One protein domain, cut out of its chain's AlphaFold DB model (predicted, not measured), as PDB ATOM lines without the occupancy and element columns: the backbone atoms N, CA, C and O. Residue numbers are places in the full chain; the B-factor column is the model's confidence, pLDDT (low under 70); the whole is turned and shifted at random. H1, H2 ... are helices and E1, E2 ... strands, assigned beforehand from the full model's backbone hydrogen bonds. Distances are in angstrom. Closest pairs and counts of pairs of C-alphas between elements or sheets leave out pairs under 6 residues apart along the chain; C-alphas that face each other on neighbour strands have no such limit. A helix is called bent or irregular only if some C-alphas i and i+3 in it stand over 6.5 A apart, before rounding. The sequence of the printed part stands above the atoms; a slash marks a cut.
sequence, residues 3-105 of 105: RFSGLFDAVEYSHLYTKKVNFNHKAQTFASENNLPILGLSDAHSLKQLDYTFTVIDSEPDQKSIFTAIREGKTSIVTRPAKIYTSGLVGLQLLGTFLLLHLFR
ATOM      1  N   ARG A   3     -43.293  22.655  35.640       89.62
ATOM      2  CA  ARG A   3     -42.428  21.767  34.833       89.62
ATOM      3  C   ARG A   3     -41.563  22.504  33.796       89.62
ATOM      4  O   ARG A   3     -40.501  22.010  33.448       89.62
ATOM      5  N   PHE A   4     -42.036  23.634  33.279       91.50
ATOM      6  CA  PHE A   4     -41.421  24.346  32.159       91.50
ATOM      7  C   PHE A   4     -40.833  25.700  32.565       91.50
ATOM      8  O   PHE A   4     -40.444  26.454  31.685       91.50
ATOM      9  N   SER A   5     -40.777  26.042  33.858       89.12
ATOM     10  CA  SER A   5     -40.338  27.377  34.295       89.12
ATOM     11  C   SER A   5     -38.925  27.723  33.824       89.12
ATOM     12  O   SER A   5     -38.701  28.845  33.394       89.12
ATOM     13  N   GLY A   6     -38.012  26.747  33.792       92.12
ATOM     14  CA  GLY A   6     -36.646  26.934  33.289       92.12
ATOM     15  C   GLY A   6     -36.522  27.184  31.779       92.12
ATOM     16  O   GLY A   6     -35.408  27.356  31.302       92.12
ATOM     17  N   LEU A   7     -37.627  27.179  31.022       94.69
ATOM     18  CA  LEU A   7     -37.634  27.521  29.593       94.69
ATOM     19  C   LEU A   7     -37.925  29.006  29.332       94.69
ATOM     20  O   LEU A   7     -37.900  29.423  28.176       94.69
ATOM     21  N   PHE A   8     -38.243  29.786  30.366       93.94
ATOM     22  CA  PHE A   8     -38.663  31.178  30.226       93.94
ATOM     23  C   PHE A   8     -37.697  32.114  30.955       93.94
ATOM     24  O   PHE A   8     -37.352  31.865  32.106       93.94
ATOM     25  N   ASP A   9     -37.311  33.217  30.310       93.44
ATOM     26  CA  ASP A   9     -36.506  34.275  30.937       93.44
ATOM     27  C   ASP A   9     -37.346  35.224  31.813       93.44
ATOM     28  O   ASP A   9     -36.792  35.918  32.659       93.44
ATOM     29  N   ALA A  10     -38.666  35.300  31.601       96.44
ATOM     30  CA  ALA A  10     -39.560  36.229  32.292       96.44
ATOM     31  C   ALA A  10     -41.027  35.774  32.237       96.44
ATOM     32  O   ALA A  10     -41.404  34.901  31.454       96.44
ATOM     33  N   VAL A  11     -41.867  36.412  33.051       96.81
ATOM     34  CA  VAL A  11     -43.322  36.222  33.083       96.81
ATOM     35  C   VAL A  11     -44.021  37.511  32.658       96.81
ATOM     36  O   VAL A  11     -43.625  38.606  33.048       96.81
ATOM     37  N   GLU A  12     -45.087  37.399  31.875       97.44
ATOM     38  CA  GLU A  12     -45.861  38.561  31.443       97.44
ATOM     39  C   GLU A  12     -46.788  39.096  32.551       97.44
ATOM     40  O   GLU A  12     -47.510  38.345  33.212       97.44
ATOM     41  N   TYR A  13     -46.815  40.421  32.696       97.44
ATOM     42  CA  TYR A  13     -47.914  41.183  33.271       97.44
ATOM     43  C   TYR A  13     -48.787  41.699  32.128       97.44
ATOM     44  O   TYR A  13     -48.424  42.630  31.407       97.44
ATOM     45  N   SER A  14     -49.954  41.092  31.977       94.19
ATOM     46  CA  SER A  14     -50.886  41.395  30.903       94.19
ATOM     47  C   SER A  14     -51.575  42.737  31.126       94.19
ATOM     48  O   SER A  14     -52.028  43.059  32.234       94.19
ATOM     49  N   HIS A  15     -51.756  43.482  30.037       91.69
ATOM     50  CA  HIS A  15     -52.583  44.687  30.014       91.69
ATOM     51  C   HIS A  15     -54.075  44.419  30.292       91.69
ATOM     52  O   HIS A  15     -54.833  45.350  30.584       91.69
ATOM     53  N   LEU A  16     -54.528  43.161  30.209       88.38
ATOM     54  CA  LEU A  16     -55.934  42.783  30.341       88.38
ATOM     55  C   LEU A  16     -56.359  42.657  31.812       88.38
ATOM     56  O   LEU A  16     -56.623  41.573  32.336       88.38
ATOM     57  N   TYR A  17     -56.463  43.798  32.488       91.00
ATOM     58  CA  TYR A  17     -57.016  43.882  33.837       91.00
ATOM     59  C   TYR A  17     -57.851  45.147  34.025       91.00
ATOM     60  O   TYR A  17     -57.670  46.153  33.346       91.00
ATOM     61  N   THR A  18     -58.780  45.111  34.972       89.88
ATOM     62  CA  THR A  18     -59.591  46.267  35.371       89.88
ATOM     63  C   THR A  18     -59.318  46.609  36.833       89.88
ATOM     64  O   THR A  18     -58.669  45.855  37.553       89.88
ATOM     65  N   LYS A  19     -59.879  47.720  37.326       87.81
ATOM     66  CA  LYS A  19     -59.802  48.064  38.759       87.81
ATOM     67  C   LYS A  19     -60.418  47.001  39.681       87.81
ATOM     68  O   LYS A  19     -60.072  46.965  40.853       87.81
ATOM     69  N   LYS A  20     -61.355  46.186  39.178       88.00
ATOM     70  CA  LYS A  20     -62.079  45.176  39.971       88.00
ATOM     71  C   LYS A  20     -61.548  43.756  39.779       88.00
ATOM     72  O   LYS A  20     -61.736  42.922  40.652       88.00
ATOM     73  N   VAL A  21     -60.934  43.475  38.631       90.00
ATOM     74  CA  VAL A  21     -60.494  42.129  38.248       90.00
ATOM     75  C   VAL A  21     -59.074  42.214  37.720       90.00
ATOM     76  O   VAL A  21     -58.843  42.858  36.697       90.00
ATOM     77  N   ASN A  22     -58.144  41.550  38.404       93.44
ATOM     78  CA  ASN A  22     -56.744  41.486  38.011       93.44
ATOM     79  C   ASN A  22     -56.213  40.050  38.087       93.44
ATOM     80  O   ASN A  22     -55.962  39.518  39.167       93.44
ATOM     81  N   PHE A  23     -56.034  39.419  36.926       91.31
ATOM     82  CA  PHE A  23     -55.496  38.059  36.844       91.31
ATOM     83  C   PHE A  23     -53.967  38.010  36.961       91.31
ATOM     84  O   PHE A  23     -53.419  36.933  37.202       91.31
ATOM     85  N   ASN A  24     -53.288  39.161  36.883       96.12
ATOM     86  CA  ASN A  24     -51.832  39.236  36.998       96.12
ATOM     87  C   ASN A  24     -51.316  38.774  38.363       96.12
ATOM     88  O   ASN A  24     -50.165  38.372  38.453       96.12
ATOM     89  N   HIS A  25     -52.151  38.727  39.405       95.62
ATOM     90  CA  HIS A  25     -51.751  38.175  40.702       95.62
ATOM     91  C   HIS A  25     -51.239  36.733  40.599       95.62
ATOM     92  O   HIS A  25     -50.245  36.393  41.231       95.62
ATOM     93  N   LYS A  26     -51.842  35.898  39.741       94.88
ATOM     94  CA  LYS A  26     -51.357  34.526  39.515       94.88
ATOM     95  C   LYS A  26     -49.996  34.509  38.818       94.88
ATOM     96  O   LYS A  26     -49.144  33.699  39.176       94.88
ATOM     97  N   ALA A  27     -49.795  35.404  37.852       95.06
ATOM     98  CA  ALA A  27     -48.517  35.571  37.164       95.06
ATOM     99  C   ALA A  27     -47.429  36.062  38.134       95.06
ATOM    100  O   ALA A  27     -46.335  35.507  38.151       95.06
ATOM    101  N   GLN A  28     -47.759  37.013  39.011       96.50
ATOM    102  CA  GLN A  28     -46.865  37.521  40.053       96.50
ATOM    103  C   GLN A  28     -46.450  36.434  41.045       96.50
ATOM    104  O   GLN A  28     -45.261  36.278  41.317       96.50
ATOM    105  N   THR A  29     -47.405  35.644  41.544       96.75
ATOM    106  CA  THR A  29     -47.100  34.504  42.416       96.75
ATOM    107  C   THR A  29     -46.205  33.492  41.703       96.75
ATOM    108  O   THR A  29     -45.188  33.087  42.255       96.75
ATOM    109  N   PHE A  30     -46.524  33.121  40.458       96.06
ATOM    110  CA  PHE A  30     -45.706  32.184  39.687       96.06
ATOM    111  C   PHE A  30     -44.277  32.702  39.461       96.06
ATOM    112  O   PHE A  30     -43.324  31.944  39.641       96.06
ATOM    113  N   ALA A  31     -44.124  33.976  39.105       95.44
ATOM    114  CA  ALA A  31     -42.827  34.608  38.899       95.44
ATOM    115  C   ALA A  31     -41.989  34.603  40.185       95.44
ATOM    116  O   ALA A  31     -40.845  34.153  40.173       95.44
ATOM    117  N   SER A  32     -42.600  34.986  41.313       95.50
ATOM    118  CA  SER A  32     -41.954  34.962  42.629       95.50
ATOM    119  C   SER A  32     -41.532  33.553  43.050       95.50
ATOM    120  O   SER A  32     -40.431  33.384  43.561       95.50
ATOM    121  N   GLU A  33     -42.369  32.534  42.834       96.12
ATOM    122  CA  GLU A  33     -42.048  31.144  43.190       96.12
ATOM    123  C   GLU A  33     -40.909  30.544  42.350       96.12
ATOM    124  O   GLU A  33     -40.309  29.553  42.761       96.12
ATOM    125  N   ASN A  34     -40.633  31.096  41.164       95.19
ATOM    126  CA  ASN A  34     -39.637  30.569  40.225       95.19
ATOM    127  C   ASN A  34     -38.442  31.514  40.013       95.19
ATOM    128  O   ASN A  34     -37.609  31.228  39.159       95.19
ATOM    129  N   ASN A  35     -38.339  32.606  40.781       93.94
ATOM    130  CA  ASN A  35     -37.314  33.648  40.632       93.94
ATOM    131  C   ASN A  35     -37.227  34.217  39.205       93.94
ATOM    132  O   ASN A  35     -36.137  34.445  38.682       93.94
ATOM    133  N   LEU A  36     -38.381  34.425  38.571       95.75
ATOM    134  CA  LEU A  36     -38.466  35.007  37.235       95.75
ATOM    135  C   LEU A  36     -38.846  36.493  37.326       95.75
ATOM    136  O   LEU A  36     -39.736  36.841  38.107       95.75
ATOM    137  N   PRO A  37     -38.227  37.378  36.525       97.12
ATOM    138  CA  PRO A  37     -38.661  38.763  36.406       97.12
ATOM    139  C   PRO A  37     -40.047  38.849  35.751       97.12
ATOM    140  O   PRO A  37     -40.490  37.932  35.053       97.12
ATOM    141  N   ILE A  38     -40.730  39.976  35.961       97.50
ATOM    142  CA  ILE A  38     -42.040  40.250  35.361       97.50
ATOM    143  C   ILE A  38     -41.931  41.427  34.397       97.50
ATOM    144  O   ILE A  38     -41.418  42.483  34.763       97.50
ATOM    145  N   LEU A  39     -42.477  41.265  33.192       98.25
ATOM    146  CA  LEU A  39     -42.513  42.297  32.158       98.25
ATOM    147  C   LEU A  39     -43.956  42.658  31.805       98.25
ATOM    148  O   LEU A  39     -44.759  41.785  31.498       98.25
ATOM    149  N   GLY A  40     -44.287  43.945  31.828       97.56
ATOM    150  CA  GLY A  40     -45.554  44.477  31.356       97.56
ATOM    151  C   GLY A  40     -45.557  44.616  29.843       97.56
ATOM    152  O   GLY A  40     -44.713  45.321  29.293       97.56
ATOM    153  N   LEU A  41     -46.523  43.980  29.185       95.69
ATOM    154  CA  LEU A  41     -46.648  43.986  27.731       95.69
ATOM    155  C   LEU A  41     -48.033  44.484  27.308       95.69
ATOM    156  O   LEU A  41     -49.047  44.219  27.957       95.69
ATOM    157  N   SER A  42     -48.063  45.227  26.204       92.12
ATOM    158  CA  SER A  42     -49.288  45.834  25.679       92.12
ATOM    159  C   SER A  42     -50.118  44.881  24.829       92.12
ATOM    160  O   SER A  42     -51.305  45.145  24.657       92.12
ATOM    161  N   ASP A  43     -49.510  43.820  24.279       89.88
ATOM    162  CA  ASP A  43     -50.114  42.936  23.268       89.88
ATOM    163  C   ASP A  43     -50.932  43.745  22.235       89.88
ATOM    164  O   ASP A  43     -52.132  43.554  22.009       89.88
ATOM    165  N   ALA A  44     -50.299  44.810  21.730       87.38
ATOM    166  CA  ALA A  44     -50.991  45.867  21.014       87.38
ATOM    167  C   ALA A  44     -51.426  45.406  19.616       87.38
ATOM    168  O   ALA A  44     -50.608  45.083  18.762       87.38
ATOM    169  N   HIS A  45     -52.730  45.493  19.364       86.31
ATOM    170  CA  HIS A  45     -53.367  45.306  18.058       86.31
ATOM    171  C   HIS A  45     -53.783  46.650  17.430       86.31
ATOM    172  O   HIS A  45     -54.274  46.719  16.305       86.31
ATOM    173  N   SER A  46     -53.595  47.744  18.173       84.00
ATOM    174  CA  SER A  46     -53.781  49.122  17.729       84.00
ATOM    175  C   SER A  46     -52.832  50.058  18.479       84.00
ATOM    176  O   SER A  46     -52.464  49.801  19.626       84.00
ATOM    177  N   LEU A  47     -52.496  51.203  17.875       86.50
ATOM    178  CA  LEU A  47     -51.621  52.211  18.497       86.50
ATOM    179  C   LEU A  47     -52.143  52.720  19.850       86.50
ATOM    180  O   LEU A  47     -51.361  53.105  20.711       86.50
ATOM    181  N   LYS A  48     -53.464  52.673  20.071       82.88
ATOM    182  CA  LYS A  48     -54.107  53.109  21.320       82.88
ATOM    183  C   LYS A  48     -53.801  52.202  22.520       82.88
ATOM    184  O   LYS A  48     -54.149  52.570  23.634       82.88
ATOM    185  N   GLN A  49     -53.224  51.017  22.302       83.94
ATOM    186  CA  GLN A  49     -52.886  50.066  23.368       83.94
ATOM    187  C   GLN A  49     -51.447  50.218  23.878       83.94
ATOM    188  O   GLN A  49     -51.146  49.729  24.965       83.94
ATOM    189  N   LEU A  50     -50.565  50.907  23.141       87.19
ATOM    190  CA  LEU A  50     -49.130  50.969  23.452       87.19
ATOM    191  C   LEU A  50     -48.814  51.607  24.815       87.19
ATOM    192  O   LEU A  50     -47.838  51.230  25.450       87.19
ATOM    193  N   ASP A  51     -49.644  52.536  25.286       89.06
ATOM    194  CA  ASP A  51     -49.433  53.277  26.533       89.06
ATOM    195  C   ASP A  51     -50.219  52.705  27.733       89.06
ATOM    196  O   ASP A  51     -50.295  53.341  28.786       89.06
ATOM    197  N   TYR A  52     -50.846  51.528  27.591       90.06
ATOM    198  CA  TYR A  52     -51.605  50.906  28.683       90.06
ATOM    199  C   TYR A  52     -50.727  50.120  29.647       90.06
ATOM    200  O   TYR A  52     -50.893  50.255  30.858       90.06
ATOM    201  N   THR A  53     -49.816  49.305  29.125       95.44
ATOM    202  CA  THR A  53     -48.916  48.472  29.922       95.44
ATOM    203  C   THR A  53     -47.615  48.292  29.160       95.44
ATOM    204  O   THR A  53     -47.619  47.802  28.034       95.44
ATOM    205  N   PHE A  54     -46.511  48.704  29.771       96.94
ATOM    206  CA  PHE A  54     -45.170  48.552  29.224       96.94
ATOM    207  C   PHE A  54     -44.151  48.415  30.357       96.94
ATOM    208  O   PHE A  54     -44.430  48.753  31.512       96.94
ATOM    209  N   THR A  55     -42.956  47.940  30.023       98.12
ATOM    210  CA  THR A  55     -41.826  47.906  30.949       98.12
ATOM    211  C   THR A  55     -40.791  48.944  30.554       98.12
ATOM    212  O   THR A  55     -40.339  48.985  29.414       98.12
ATOM    213  N   VAL A  56     -40.390  49.755  31.529       98.06
ATOM    214  CA  VAL A  56     -39.165  50.550  31.466       98.06
ATOM    215  C   VAL A  56     -38.008  49.643  31.871       98.06
ATOM    216  O   VAL A  56     -38.063  49.018  32.933       98.06
ATOM    217  N   ILE A  57     -36.989  49.553  31.019       98.19
ATOM    218  CA  ILE A  57     -35.780  48.755  31.244       98.19
ATOM    219  C   ILE A  57     -34.616  49.728  31.386       98.19
ATOM    220  O   ILE A  57     -34.422  50.577  30.519       98.19
ATOM    221  N   ASP A  58     -33.868  49.614  32.481       98.19
ATOM    222  CA  ASP A  58     -32.677  50.428  32.720       98.19
ATOM    223  C   ASP A  58     -31.455  49.758  32.075       98.19
ATOM    224  O   ASP A  58     -30.802  48.892  32.669       98.19
ATOM    225  N   SER A  59     -31.218  50.083  30.800       98.25
ATOM    226  CA  SER A  59     -30.121  49.545  29.994       98.25
ATOM    227  C   SER A  59     -29.792  50.425  28.788       98.25
ATOM    228  O   SER A  59     -30.607  51.233  28.343       98.25
ATOM    229  N   GLU A  60     -28.634  50.173  28.176       98.38
ATOM    230  CA  GLU A  60     -28.359  50.618  26.806       98.38
ATOM    231  C   GLU A  60     -29.367  49.998  25.813       98.38
ATOM    232  O   GLU A  60     -29.858  48.885  26.055       98.38
ATOM    233  N   PRO A  61     -29.692  50.676  24.693       96.94
ATOM    234  CA  PRO A  61     -30.711  50.244  23.733       96.94
ATOM    235  C   PRO A  61     -30.197  49.169  22.754       96.94
ATOM    236  O   PRO A  61     -30.541  49.171  21.571       96.94
ATOM    237  N   ASP A  62     -29.365  48.247  23.234       97.88
ATOM    238  CA  ASP A  62     -28.885  47.090  22.483       97.88
ATOM    239  C   ASP A  62     -29.416  45.783  23.082       97.88
ATOM    240  O   ASP A  62     -29.737  45.681  24.267       97.88
ATOM    241  N   GLN A  63     -29.490  44.749  22.244       97.75
ATOM    242  CA  GLN A  63     -30.071  43.464  22.618       97.75
ATOM    243  C   GLN A  63     -29.428  42.872  23.881       97.75
ATOM    244  O   GLN A  63     -30.134  42.399  24.772       97.75
ATOM    245  N   LYS A  64     -28.095  42.880  23.969       98.00
ATOM    246  CA  LYS A  64     -27.369  42.214  25.054       98.00
ATOM    247  C   LYS A  64     -27.626  42.922  26.380       98.00
ATOM    248  O   LYS A  64     -27.958  42.253  27.358       98.00
ATOM    249  N   SER A  65     -27.515  44.246  26.393       98.25
ATOM    250  CA  SER A  65     -27.753  45.062  27.585       98.25
ATOM    251  C   SER A  65     -29.190  44.929  28.087       98.25
ATOM    252  O   SER A  65     -29.392  44.735  29.286       98.25
ATOM    253  N   ILE A  66     -30.175  44.912  27.182       98.12
ATOM    254  CA  ILE A  66     -31.592  44.709  27.521       98.12
ATOM    255  C   ILE A  66     -31.808  43.359  28.216       98.12
ATOM    256  O   ILE A  66     -32.392  43.303  29.298       98.12
ATOM    257  N   PHE A  67     -31.322  42.257  27.635       97.31
ATOM    258  CA  PHE A  67     -31.511  40.931  28.234       97.31
ATOM    259  C   PHE A  67     -30.782  40.779  29.573       97.31
ATOM    260  O   PHE A  67     -31.300  40.118  30.473       97.31
ATOM    261  N   THR A  68     -29.601  41.380  29.729       97.62
ATOM    262  CA  THR A  68     -28.908  41.411  31.023       97.62
ATOM    263  C   THR A  68     -29.725  42.173  32.064       97.62
ATOM    264  O   THR A  68     -29.979  41.632  33.136       97.62
ATOM    265  N   ALA A  69     -30.220  43.371  31.739       98.12
ATOM    266  CA  ALA A  69     -31.033  44.173  32.650       98.12
ATOM    267  C   ALA A  69     -32.329  43.462  33.073       98.12
ATOM    268  O   ALA A  69     -32.688  43.493  34.250       98.12
ATOM    269  N   ILE A  70     -32.993  42.757  32.148       97.56
ATOM    270  CA  ILE A  70     -34.166  41.924  32.459       97.56
ATOM    271  C   ILE A  70     -33.812  40.846  33.491       97.56
ATOM    272  O   ILE A  70     -34.502  40.726  34.503       97.56
ATOM    273  N   ARG A  71     -32.728  40.085  33.274       94.94
ATOM    274  CA  ARG A  71     -32.301  39.009  34.192       94.94
ATOM    275  C   ARG A  71     -31.859  39.528  35.558       94.94
ATOM    276  O   ARG A  71     -32.057  38.848  36.558       94.94
ATOM    277  N   GLU A  72     -31.291  40.728  35.602       95.62
ATOM    278  CA  GLU A  72     -30.893  41.413  36.837       95.62
ATOM    279  C   GLU A  72     -32.068  42.114  37.546       95.62
ATOM    280  O   GLU A  72     -31.880  42.696  38.611       95.62
ATOM    281  N   GLY A  73     -33.280  42.080  36.977       94.38
ATOM    282  CA  GLY A  73     -34.464  42.708  37.565       94.38
ATOM    283  C   GLY A  73     -34.470  44.238  37.489       94.38
ATOM    284  O   GLY A  73     -35.227  44.884  38.213       94.38
ATOM    285  N   LYS A  74     -33.664  44.838  36.604       97.62
ATOM    286  CA  LYS A  74     -33.590  46.290  36.358       97.62
ATOM    287  C   LYS A  74     -34.756  46.776  35.490       97.62
ATOM    288  O   LYS A  74     -34.586  47.389  34.436       97.62
ATOM    289  N   THR A  75     -35.969  46.444  35.920       97.69
ATOM    290  CA  THR A  75     -37.205  46.638  35.160       97.69
ATOM    291  C   THR A  75     -38.290  47.244  36.034       97.69
ATOM    292  O   THR A  75     -38.477  46.825  37.173       97.69
ATOM    293  N   SER A  76     -39.057  48.183  35.486       97.81
ATOM    294  CA  SER A  76     -40.220  48.779  36.148       97.81
ATOM    295  C   SER A  76     -41.446  48.702  35.249       97.81
ATOM    296  O   SER A  76     -41.429  49.182  34.117       97.81
ATOM    297  N   ILE A  77     -42.522  48.099  35.749       97.75
ATOM    298  CA  ILE A  77     -43.787  47.998  35.016       97.75
ATOM    299  C   ILE A  77     -44.560  49.302  35.189       97.75
ATOM    300  O   ILE A  77     -44.896  49.690  36.308       97.75
ATOM    301  N   VAL A  78     -44.900  49.937  34.073       97.38
ATOM    302  CA  VAL A  78     -45.830  51.062  34.022       97.38
ATOM    303  C   VAL A  78     -47.137  50.541  33.453       97.38
ATOM    304  O   VAL A  78     -47.168  49.966  32.366       97.38
ATOM    305  N   THR A  79     -48.228  50.692  34.203       96.12
ATOM    306  CA  THR A  79     -49.506  50.107  33.805       96.12
ATOM    307  C   THR A  79     -50.711  50.899  34.295       96.12
ATOM    308  O   THR A  79     -50.688  51.496  35.375       96.12
ATOM    309  N   ARG A  80     -51.787  50.896  33.505       93.06
ATOM    310  CA  ARG A  80     -53.095  51.439  33.875       93.06
ATOM    311  C   ARG A  80     -54.208  50.437  33.542       93.06
ATOM    312  O   ARG A  80     -54.138  49.780  32.505       93.06
ATOM    313  N   PRO A  81     -55.275  50.352  34.361       91.19
ATOM    314  CA  PRO A  81     -56.359  49.410  34.113       91.19
ATOM    315  C   PRO A  81     -57.029  49.646  32.758       91.19
ATOM    316  O   PRO A  81     -57.359  50.785  32.402       91.19
ATOM    317  N   ALA A  82     -57.301  48.560  32.040       84.56
ATOM    318  CA  ALA A  82     -58.056  48.581  30.803       84.56
ATOM    319  C   ALA A  82     -59.458  49.162  31.026       84.56
ATOM    320  O   ALA A  82     -60.137  48.896  32.027       84.56
ATOM    321  N   LYS A  83     -59.917  49.959  30.058       78.25
ATOM    322  CA  LYS A  83     -61.308  50.402  30.017       78.25
ATOM    323  C   LYS A  83     -62.114  49.341  29.270       78.25
ATOM    324  O   LYS A  83     -61.721  48.910  28.188       78.25
ATOM    325  N   ILE A  84     -63.247  48.936  29.840       65.88
ATOM    326  CA  ILE A  84     -64.067  47.811  29.349       65.88
ATOM    327  C   ILE A  84     -64.428  47.968  27.861       65.88
ATOM    328  O   ILE A  84     -64.384  47.000  27.108       65.88
ATOM    329  N   TYR A  85     -64.710  49.194  27.418       64.19
ATOM    330  CA  TYR A  85     -65.087  49.472  26.031       64.19
ATOM    331  C   TYR A  85     -63.933  49.287  25.033       64.19
ATOM    332  O   TYR A  85     -64.162  48.791  23.935       64.19
ATOM    333  N   THR A  86     -62.694  49.639  25.399       65.00
ATOM    334  CA  THR A  86     -61.522  49.448  24.526       65.00
ATOM    335  C   THR A  86     -61.218  47.967  24.322       65.00
ATOM    336  O   THR A  86     -60.986  47.552  23.193       65.00
ATOM    337  N   SER A  87     -61.292  47.155  25.381       64.62
ATOM    338  CA  SER A  87     -61.032  45.713  25.287       64.62
ATOM    339  C   SER A  87     -62.155  44.960  24.569       64.62
ATOM    340  O   SER A  87     -61.878  44.057  23.787       64.62
ATOM    341  N   GLY A  88     -63.419  45.352  24.777       69.06
ATOM    342  CA  GLY A  88     -64.561  44.728  24.100       69.06
ATOM    343  C   GLY A  88     -64.568  44.956  22.586       69.06
ATOM    344  O   GLY A  88     -64.830  44.026  21.826       69.06
ATOM    345  N   LEU A  89     -64.228  46.170  22.136       72.12
ATOM    346  CA  LEU A  89     -64.184  46.498  20.707       72.12
ATOM    347  C   LEU A  89     -63.067  45.730  19.978       72.12
ATOM    348  O   LEU A  89     -63.298  45.191  18.899       72.12
ATOM    349  N   VAL A  90     -61.881  45.636  20.594       69.94
ATOM    350  CA  VAL A  90     -60.755  44.851  20.059       69.94
ATOM    351  C   VAL A  90     -61.108  43.363  20.004       69.94
ATOM    352  O   VAL A  90     -60.856  42.715  18.991       69.94
ATOM    353  N   GLY A  91     -61.760  42.825  21.040       74.69
ATOM    354  CA  GLY A  91     -62.210  41.430  21.051       74.69
ATOM    355  C   GLY A  91     -63.183  41.096  19.913       74.69
ATOM    356  O   GLY A  91     -63.025  40.075  19.248       74.69
ATOM    357  N   LEU A  92     -64.150  41.979  19.637       80.75
ATOM    358  CA  LEU A  92     -65.074  41.828  18.505       80.75
ATOM    359  C   LEU A  92     -64.353  41.888  17.153       80.75
ATOM    360  O   LEU A  92     -64.666  41.102  16.262       80.75
ATOM    361  N   GLN A  93     -63.377  42.788  17.007       77.44
ATOM    362  CA  GLN A  93     -62.574  42.893  15.790       77.44
ATOM    363  C   GLN A  93     -61.775  41.607  15.537       77.44
ATOM    364  O   GLN A  93     -61.829  41.075  14.430       77.44
ATOM    365  N   LEU A  94     -61.100  41.073  16.560       79.06
ATOM    366  CA  LEU A  94     -60.336  39.824  16.461       79.06
ATOM    367  C   LEU A  94     -61.224  38.627  16.109       79.06
ATOM    368  O   LEU A  94     -60.867  37.836  15.237       79.06
ATOM    369  N   LEU A  95     -62.402  38.523  16.732       84.56
ATOM    370  CA  LEU A  95     -63.383  37.490  16.400       84.56
ATOM    371  C   LEU A  95     -63.857  37.612  14.945       84.56
ATOM    372  O   LEU A  95     -63.932  36.612  14.236       84.56
ATOM    373  N   GLY A  96     -64.136  38.834  14.483       87.81
ATOM    374  CA  GLY A  96     -64.519  39.100  13.098       87.81
ATOM    375  C   GLY A  96     -63.439  38.678  12.103       87.81
ATOM    376  O   GLY A  96     -63.737  37.963  11.150       87.81
ATOM    377  N   THR A  97     -62.177  39.048  12.344       79.94
ATOM    378  CA  THR A  97     -61.043  38.628  11.506       79.94
ATOM    379  C   THR A  97     -60.879  37.109  11.496       79.94
ATOM    380  O   THR A  97     -60.700  36.524  10.430       79.94
ATOM    381  N   PHE A  98     -60.997  36.454  12.655       86.19
ATOM    382  CA  PHE A  98     -60.931  34.996  12.768       86.19
ATOM    383  C   PHE A  98     -62.019  34.299  11.938       86.19
ATOM    384  O   PHE A  98     -61.716  33.360  11.200       86.19
ATOM    385  N   LEU A  99     -63.267  34.774  12.017       90.88
ATOM    386  CA  LEU A  99     -64.390  34.242  11.237       90.88
ATOM    387  C   LEU A  99     -64.198  34.471   9.735       90.88
ATOM    388  O   LEU A  99     -64.441  33.564   8.944       90.88
ATOM    389  N   LEU A 100     -63.711  35.651   9.340       87.62
ATOM    390  CA  LEU A 100     -63.436  35.970   7.941       87.62
ATOM    391  C   LEU A 100     -62.382  35.019   7.355       87.62
ATOM    392  O   LEU A 100     -62.593  34.445   6.292       87.62
ATOM    393  N   LEU A 101     -61.285  34.782   8.082       85.00
ATOM    394  CA  LEU A 101     -60.232  33.845   7.677       85.00
ATOM    395  C   LEU A 101     -60.737  32.401   7.519       85.00
ATOM    396  O   LEU A 101     -60.176  31.658   6.722       85.00
ATOM    397  N   HIS A 102     -61.783  32.000   8.251       79.50
ATOM    398  CA  HIS A 102     -62.389  30.667   8.141       79.50
ATOM    399  C   HIS A 102     -63.435  30.556   7.027       79.50
ATOM    400  O   HIS A 102     -63.693  29.453   6.564       79.50
ATOM    401  N   LEU A 103     -64.027  31.671   6.592       80.75
ATOM    402  CA  LEU A 103     -64.947  31.710   5.448       80.75
ATOM    403  C   LEU A 103     -64.213  31.684   4.099       80.75
ATOM    404  O   LEU A 103     -64.793  31.272   3.101       80.75
ATOM    405  N   PHE A 104     -62.948  32.114   4.070       68.44
ATOM    406  CA  PHE A 104     -62.073  32.090   2.890       68.44
ATOM    407  C   PHE A 104     -61.092  30.902   2.883       68.44
ATOM    408  O   PHE A 104     -60.066  30.953   2.201       68.44
ATOM    409  N   ARG A 105     -61.393  29.847   3.646       55.56
ATOM    410  CA  ARG A 105     -60.624  28.600   3.720       55.56
ATOM    411  C   ARG A 105     -61.447  27.435   3.191       55.56
ATOM    412  O   ARG A 105     -60.823  26.527   2.604       55.56
TER     413      ARG A 105
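This is residues 3 to 105 of the 105 residues of an uncharacterized protein of Proteobacteria bacterium (UniProt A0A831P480). A small body of two strand pairs, E1 with E2 and E3 with E4, has E2 packed on the E3 E4 pair, while H2 packs on the other pair, mostly over E1, and H3 sits at one end of E3 and E4. From the far end of E4 the long helix H4 leads away as an arm, and residues 95 to 105 stick out free of the body; short H1 is near one end of H2. The printed part has 103 residues with four named helices and four named strands, in the order H1 E1 H2 E2 E3 H3 E4 H4. One sheet is E1 E2, parallel, and the other E3 E4, antiparallel. The class is mixed, helices and strands, and the whole is loose, with a radius of gyration of the C-alphas of 16.2 A and spans of 46 by 35 by 32 A.

H1, residues 3 to 7, begins at C-alpha 3, (-42.428, 21.767, 34.833); it is irregular, with C-alphas 3 and 6 7.9 A apart. E1 is residues 11 to 14, and H2, residues 24 to 34, is 15.3 A long. E2 is residues 38 to 41. E3, residues 53 to 57, is 13.2 A long, H3, residues 63 to 71, 12.6 A, and E4, residues 75 to 79, 12.9 A. H4, residues 84 to 103, runs 28.8 A and ends at C-alpha 103, (-64.947, 31.710, 5.448).

E1 and E2 are parallel, at 39 degrees, with N 13 and O 39 within hydrogen-bond range at 2.7 A. E1, H2 and E2 form a strand-helix-strand unit, two parallel neighbour strands with a helix between them in the chain, and its crossover is right-handed. The closest C-alphas of E1 and H2 are those of Tyr 13 and Asn 24, 5.7 A apart. H1 and H2 are close but not clearly touching, their closest C-alphas being Ser 5 and Asn 34, 6.8 A apart. The closest C-alphas of E2 and E3 are those of Gly 40 and Phe 54, 4.6 A apart. E3 and E4 are antiparallel, at 159 degrees, with N 56 and O 76 at 2.8 A. The closest C-alphas of E3 and H3 are those of Ile 57 and Ala 69, 6.7 A apart. H4 touches no helix, and H4 and E3 are apart. In H2, H3 and H4 every O i to N i+4 pair is within hydrogen-bond range; in H1 it is 0 of 1, with 1 of 2 O i to N i+3 pairs in range.

The two C-alphas farthest apart are those of Glu 72 and Leu 103, 47.3 A. Without residues 95 to 105, which stand free, the body spans 37 by 31 by 22 A. The printed part has no cut, and the link from E2 to E3, 11 residues, is long. The mean pLDDT of the printed part is 90.0; residues 84 to 88, 90 and 104 to 105 are under 70.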